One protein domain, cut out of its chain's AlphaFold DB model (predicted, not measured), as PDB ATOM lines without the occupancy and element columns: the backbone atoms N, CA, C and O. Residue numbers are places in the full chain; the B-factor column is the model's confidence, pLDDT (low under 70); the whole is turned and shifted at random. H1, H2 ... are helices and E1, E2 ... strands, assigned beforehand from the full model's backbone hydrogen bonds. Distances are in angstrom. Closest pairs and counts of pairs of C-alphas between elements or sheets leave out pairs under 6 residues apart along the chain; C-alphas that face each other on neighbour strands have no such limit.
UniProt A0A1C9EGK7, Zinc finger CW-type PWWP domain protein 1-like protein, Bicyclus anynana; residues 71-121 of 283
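What this domain is: This is residues 71 to 121 of the 283 residues of the protein "Zinc finger CW-type PWWP domain protein 1-like protein" of Bicyclus anynana (UniProt A0A1C9EGK7). With little regular structure, this is a small two-strand hairpin, E1 and E2, beside a long winding loop. The loop's tail runs away from the hairpin to the short helix H1 at the far end. The printed part has 51 residues, with E1, E2 and H1 in chain order; the sheet E1 - E2 is antiparallel. The class is mixed, with 11 residues in named elements; the whole is compact, radius of gyration of the C-alphas 10.7 A, spanning 28 by 25 by 17 A.

Where its parts are: E2, residues 80 to 83, is 9.7 A long. E1, residues 71 to 73, begins at C-alpha 71 (109.482, 54.443, 76.341). H1, residues 118 to 121, ends at C-alpha 121 (99.503, 56.298, 72.133).

How they stand to each other: E1 and E2 form a hairpin, antiparallel at 140 degrees between their directions. C-alphas 71 and 82 face each other at 4.5 A. N 72 and O 81 are within hydrogen-bond range at 2.9 A. E1 and H1 are apart. H1 is too short for an O i to N i+4 pair; its one O i to N i+3 pair is within range.

The domain as a whole: The C-alphas farthest apart, of Pro 93 and Arg 119, are 28.7 A apart. The printed part has no cut. The link E2 to H1, 34 residues, is long. Residues 118 to 120 are under pLDDT 70.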
ATOM      1  N   TRP A  71     109.458  55.338  77.489       92.62
ATOM      2  CA  TRP A  71     109.482  54.443  76.341       92.62
ATOM      3  C   TRP A  71     110.796  54.604  75.577       92.62
ATOM      4  O   TRP A  71     111.185  55.707  75.206       92.62
ATOM      5  N   ALA A  72     111.492  53.493  75.346       93.69
ATOM      6  CA  ALA A  72     112.734  53.456  74.589       93.69
ATOM      7  C   ALA A  72     112.566  52.604  73.330       93.69
ATOM      8  O   ALA A  72     112.125  51.452  73.398       93.69
ATOM      9  N   GLN A  73     112.956  53.166  72.189       94.50
ATOM     10  CA  GLN A  73     113.050  52.438  70.932       94.50
ATOM     11  C   GLN A  73     114.418  51.759  70.821       94.50
ATOM     12  O   GLN A  73     115.450  52.360  71.118       94.50
ATOM     13  N   CYS A  74     114.434  50.495  70.402       96.19
ATOM     14  CA  CYS A  74     115.666  49.753  70.150       96.19
ATOM     15  C   CYS A  74     116.334  50.187  68.835       96.19
ATOM     16  O   CYS A  74     115.730  50.064  67.774       96.19
ATOM     17  N   ASP A  75     117.615  50.554  68.884       97.44
ATOM     18  CA  ASP A  75     118.432  50.918  67.714       97.44
ATOM     19  C   ASP A  75     118.730  49.744  66.750       97.44
ATOM     20  O   ASP A  75     119.334  49.947  65.699       97.44
ATOM     21  N   GLU A  76     118.370  48.504  67.103       97.00
ATOM     22  CA  GLU A  76     118.639  47.305  66.288       97.00
ATOM     23  C   GLU A  76     117.382  46.721  65.633       97.00
ATOM     24  O   GLU A  76     117.426  46.320  64.474       97.00
ATOM     25  N   CYS A  77     116.258  46.665  66.353       95.81
ATOM     26  CA  CYS A  77     115.014  46.064  65.854       95.81
ATOM     27  C   CYS A  77     113.832  47.035  65.780       95.81
ATOM     28  O   CYS A  77     112.728  46.608  65.450       95.81
ATOM     29  N   SER A  78     114.047  48.304  66.144       95.00
ATOM     30  CA  SER A  78     113.047  49.382  66.156       95.00
ATOM     31  C   SER A  78     111.825  49.150  67.049       95.00
ATOM     32  O   SER A  78     110.895  49.949  67.008       95.00
ATOM     33  N   ARG A  79     111.833  48.105  67.892       94.19
ATOM     34  CA  ARG A  79     110.742  47.833  68.835       94.19
ATOM     35  C   ARG A  79     110.804  48.716  70.070       94.19
ATOM     36  O   ARG A  79     111.891  48.979  70.596       94.19
ATOM     37  N   TRP A  80     109.631  49.068  70.574       93.19
ATOM     38  CA  TRP A  80     109.437  49.862  71.778       93.19
ATOM     39  C   TRP A  80     109.417  49.018  73.050       93.19
ATOM     40  O   TRP A  80     108.924  47.880  73.108       93.19
ATOM     41  N   ARG A  81     110.018  49.586  74.095       93.88
ATOM     42  CA  ARG A  81     110.205  48.967  75.407       93.88
ATOM     43  C   ARG A  81     109.925  50.005  76.485       93.88
ATOM     44  O   ARG A  81     110.566  51.051  76.507       93.88
ATOM     45  N   TYR A  82     108.987  49.710  77.379       92.25
ATOM     46  CA  TYR A  82     108.719  50.566  78.531       92.25
ATOM     47  C   TYR A  82     109.743  50.307  79.640       92.25
ATOM     48  O   TYR A  82     109.976  49.161  80.027       92.25
ATOM     49  N   LEU A  83     110.347  51.375  80.156       93.38
ATOM     50  CA  LEU A  83     111.353  51.347  81.213       93.38
ATOM     51  C   LEU A  83     110.793  52.061  82.459       93.38
ATOM     52  O   LEU A  83     110.894  53.284  82.558       93.38
ATOM     53  N   PRO A  84     110.226  51.330  83.441       90.69
ATOM     54  CA  PRO A  84     109.455  51.903  84.558       90.69
ATOM     55  C   PRO A  84     110.282  52.693  85.584       90.69
ATOM     56  O   PRO A  84     109.733  53.278  86.513       90.69
ATOM     57  N   HIS A  85     111.608  52.649  85.488       90.62
ATOM     58  CA  HIS A  85     112.516  53.277  86.452       90.62
ATOM     59  C   HIS A  85     113.471  54.271  85.803       90.62
ATOM     60  O   HIS A  85     114.359  54.781  86.478       90.62
ATOM     61  N   VAL A  86     113.289  54.530  84.509       93.31
ATOM     62  CA  VAL A  86     114.058  55.522  83.766       93.31
ATOM     63  C   VAL A  86     113.241  56.798  83.752       93.31
ATOM     64  O   VAL A  86     112.099  56.800  83.293       93.31
ATOM     65  N   LEU A  87     113.802  57.865  84.305       92.94
ATOM     66  CA  LEU A  87     113.090  59.130  84.398       92.94
ATOM     67  C   LEU A  87     113.050  59.862  83.067       92.94
ATOM     68  O   LEU A  87     111.991  60.330  82.681       92.94
ATOM     69  N   ASP A  88     114.201  60.023  82.424       93.12
ATOM     70  CA  ASP A  88     114.376  60.890  81.262       93.12
ATOM     71  C   ASP A  88     115.403  60.304  80.280       93.12
ATOM     72  O   ASP A  88     116.078  59.304  80.562       93.12
ATOM     73  N   ARG A  89     115.524  60.919  79.097       92.44
ATOM     74  CA  ARG A  89     116.408  60.440  78.023       92.44
ATOM     75  C   ARG A  89     117.882  60.413  78.441       92.44
ATOM     76  O   ARG A  89     118.641  59.598  77.923       92.44
ATOM     77  N   HIS A  90     118.293  61.257  79.385       92.88
ATOM     78  CA  HIS A  90     119.681  61.406  79.831       92.88
ATOM     79  C   HIS A  90     120.096  60.401  80.917       92.88
ATOM     80  O   HIS A  90     121.233  60.424  81.412       92.88
ATOM     81  N   GLU A  91     119.199  59.501  81.311       92.25
ATOM     82  CA  GLU A  91     119.542  58.274  82.032       92.25
ATOM     83  C   GLU A  91     119.905  57.121  81.091       92.25
ATOM     84  O   GLU A  91     120.539  56.157  81.524       92.25
ATOM     85  N   LEU A  92     119.576  57.244  79.803       93.31
ATOM     86  CA  LEU A  92     119.907  56.263  78.783       93.31
ATOM     87  C   LEU A  92     121.182  56.643  78.012       93.31
ATOM     88  O   LEU A  92     121.526  57.820  77.876       93.31
ATOM     89  N   PRO A  93     121.906  55.648  77.475       94.31
ATOM     90  CA  PRO A  93     122.928  55.894  76.460       94.31
ATOM     91  C   PRO A  93     122.326  56.519  75.192       94.31
ATOM     92  O   PRO A  93     121.139  56.379  74.906       94.31
ATOM     93  N   VAL A  94     123.190  57.123  74.368       92.25
ATOM     94  CA  VAL A  94     122.801  57.670  73.053       92.25
ATOM     95  C   VAL A  94     122.167  56.601  72.157       92.25
ATOM     96  O   VAL A  94     121.213  56.901  71.447       92.25
ATOM     97  N   LYS A  95     122.678  55.365  72.218       95.94
ATOM     98  CA  LYS A  95     122.093  54.192  71.557       95.94
ATOM     99  C   LYS A  95     121.630  53.185  72.591       95.94
ATOM    100  O   LYS A  95     122.415  52.815  73.465       95.94
ATOM    101  N   TRP A  96     120.399  52.717  72.462       96.69
ATOM    102  CA  TRP A  96     119.765  51.776  73.367       96.69
ATOM    103  C   TRP A  96     119.325  50.512  72.620       96.69
ATOM    104  O   TRP A  96     118.800  50.561  71.512       96.69
ATOM    105  N   TYR A  97     119.535  49.349  73.234       97.31
ATOM    106  CA  TYR A  97     119.245  48.051  72.620       97.31
ATOM    107  C   TYR A  97     118.387  47.198  73.548       97.31
ATOM    108  O   TYR A  97     118.560  47.275  74.761       97.31
ATOM    109  N   CYS A  98     117.560  46.292  73.006       96.88
ATOM    110  CA  CYS A  98     116.747  45.387  73.832       96.88
ATOM    111  C   CYS A  98     117.588  44.632  74.868       96.88
ATOM    112  O   CYS A  98     117.169  44.542  76.009       96.88
ATOM    113  N   ARG A  99     118.808  44.190  74.530       96.50
ATOM    114  CA  ARG A  99     119.742  43.533  75.475       96.50
ATOM    115  C   ARG A  99     120.124  44.366  76.709       96.50
ATOM    116  O   ARG A  99     120.717  43.831  77.635       96.50
ATOM    117  N   MET A 100     119.828  45.664  76.703       95.69
ATOM    118  CA  MET A 100     120.040  46.586  77.821       95.69
ATOM    119  C   MET A 100     118.799  46.732  78.710       95.69
ATOM    120  O   MET A 100     118.843  47.480  79.685       95.69
ATOM    121  N   ASN A 101     117.689  46.069  78.375       95.19
ATOM    122  CA  ASN A 101     116.482  46.091  79.184       95.19
ATOM    123  C   ASN A 101     116.730  45.348  80.512       95.19
ATOM    124  O   ASN A 101     117.149  44.188  80.474       95.19
ATOM    125  N   PRO A 102     116.470  45.977  81.675       92.75
ATOM    126  CA  PRO A 102     116.546  45.299  82.969       92.75
ATOM    127  C   PRO A 102     115.575  44.118  83.096       92.75
ATOM    128  O   PRO A 102     115.842  43.184  83.850       92.75
ATOM    129  N   ASP A 103     114.454  44.149  82.369       92.56
ATOM    130  CA  ASP A 103     113.514  43.036  82.294       92.56
ATOM    131  C   ASP A 103     114.008  41.990  81.287       92.56
ATOM    132  O   ASP A 103     113.993  42.201  80.069       92.56
ATOM    133  N   SER A 104     114.416  40.829  81.806       93.38
ATOM    134  CA  SER A 104     114.949  39.718  81.018       93.38
ATOM    135  C   SER A 104     113.955  39.156  79.998       93.38
ATOM    136  O   SER A 104     114.382  38.609  78.980       93.38
ATOM    137  N   THR A 105     112.646  39.327  80.210       92.62
ATOM    138  CA  THR A 105     111.612  38.866  79.269       92.62
ATOM    139  C   THR A 105     111.577  39.704  77.989       92.62
ATOM    140  O   THR A 105     111.282  39.187  76.911       92.62
ATOM    141  N   PHE A 106     111.972  40.976  78.083       91.69
ATOM    142  CA  PHE A 106     112.045  41.922  76.970       91.69
ATOM    143  C   PHE A 106     113.486  42.279  76.582       91.69
ATOM    144  O   PHE A 106     113.702  43.140  75.721       91.69
ATOM    145  N   ALA A 107     114.472  41.583  77.161       95.00
ATOM    146  CA  ALA A 107     115.897  41.786  76.922       95.00
ATOM    147  C   ALA A 107     116.403  41.216  75.578       95.00
ATOM    148  O   ALA A 107     117.601  41.027  75.371       95.00
ATOM    149  N   SER A 108     115.499  40.921  74.640       96.25
ATOM    150  CA  SER A 108     115.820  40.338  73.337       96.25
ATOM    151  C   SER A 108     115.041  41.009  72.211       96.25
ATOM    152  O   SER A 108     113.855  41.328  72.342       96.25
ATOM    153  N   CYS A 109     115.706  41.169  71.065       96.81
ATOM    154  CA  CYS A 109     115.083  41.624  69.825       96.81
ATOM    155  C   CYS A 109     114.079  40.611  69.263       96.81
ATOM    156  O   CYS A 109     113.328  40.965  68.366       96.81
ATOM    157  N   SER A 110     114.021  39.379  69.772       95.38
ATOM    158  CA  SER A 110     112.993  38.402  69.392       95.38
ATOM    159  C   SER A 110     111.713  38.531  70.221       95.38
ATOM    160  O   SER A 110     110.675  38.034  69.799       95.38
ATOM    161  N   ALA A 111     111.757  39.217  71.369       94.50
ATOM    162  CA  ALA A 111     110.579  39.402  72.213       94.50
ATOM    163  C   ALA A 111     109.546  40.321  71.528       94.50
ATOM    164  O   ALA A 111     109.945  41.306  70.886       94.50
ATOM    165  N   PRO A 112     108.236  40.044  71.655       92.56
ATOM    166  CA  PRO A 112     107.190  40.887  71.078       92.56
ATOM    167  C   PRO A 112     107.240  42.311  71.644       92.56
ATOM    168  O   PRO A 112     107.775  42.539  72.731       92.56
ATOM    169  N   GLU A 113     106.748  43.287  70.881       91.12
ATOM    170  CA  GLU A 113     106.575  44.663  71.361       91.12
ATOM    171  C   GLU A 113     105.576  44.726  72.523       91.12
ATOM    172  O   GLU A 113     104.679  43.886  72.625       91.12
ATOM    173  N   TYR A 114     105.761  45.692  73.423       83.94
ATOM    174  CA  TYR A 114     104.797  45.916  74.490       83.94
ATOM    175  C   TYR A 114     103.505  46.469  73.871       83.94
ATOM    176  O   TYR A 114     103.583  47.431  73.110       83.94
ATOM    177  N   PRO A 115     102.324  45.904  74.164       80.88
ATOM    178  CA  PRO A 115     101.087  46.428  73.610       80.88
ATOM    179  C   PRO A 115     100.795  47.807  74.210       80.88
ATOM    180  O   PRO A 115     100.581  47.923  75.419       80.88
ATOM    181  N   ILE A 116     100.771  48.832  73.361       78.44
ATOM    182  CA  ILE A 116     100.255  50.163  73.688       78.44
ATOM    183  C   ILE A 116      98.765  50.148  73.339       78.44
ATOM    184  O   ILE A 116      98.367  49.660  72.279       78.44
ATOM    185  N   ARG A 117      97.901  50.595  74.253       76.19
ATOM    186  CA  ARG A 117      96.484  50.772  73.910       76.19
ATOM    187  C   ARG A 117      96.379  52.039  73.072       76.19
ATOM    188  O   ARG A 117      97.014  53.015  73.425       76.19
ATOM    189  N   MET A 118      95.517  52.059  72.055       67.31
ATOM    190  CA  MET A 118      95.345  53.230  71.169       67.31
ATOM    191  C   MET A 118      95.219  54.568  71.926       67.31
ATOM    192  O   MET A 118      95.812  55.555  71.529       67.31
ATOM    193  N   ARG A 119      94.499  54.594  73.059       66.44
ATOM    194  CA  ARG A 119      94.359  55.814  73.879       66.44
ATOM    195  C   ARG A 119      95.653  56.253  74.564       66.44
ATOM    196  O   ARG A 119      95.822  57.431  74.814       66.44
ATOM    197  N   ASP A 120      96.524  55.306  74.896       69.75
ATOM    198  CA  ASP A 120      97.803  55.591  75.546       69.75
ATOM    199  C   ASP A 120      98.839  56.089  74.522       69.75
ATOM    200  O   ASP A 120      99.841  56.664  74.927       69.75
ATOM    201  N   GLU A 121      98.623  55.850  73.221       71.62
ATOM    202  CA  GLU A 121      99.503  56.298  72.133       71.62
ATOM    203  C   GLU A 121      99.373  57.806  71.886       71.62
ATOM    204  O   GLU A 121     100.381  58.474  71.685       71.62
TER     205      GLU A 121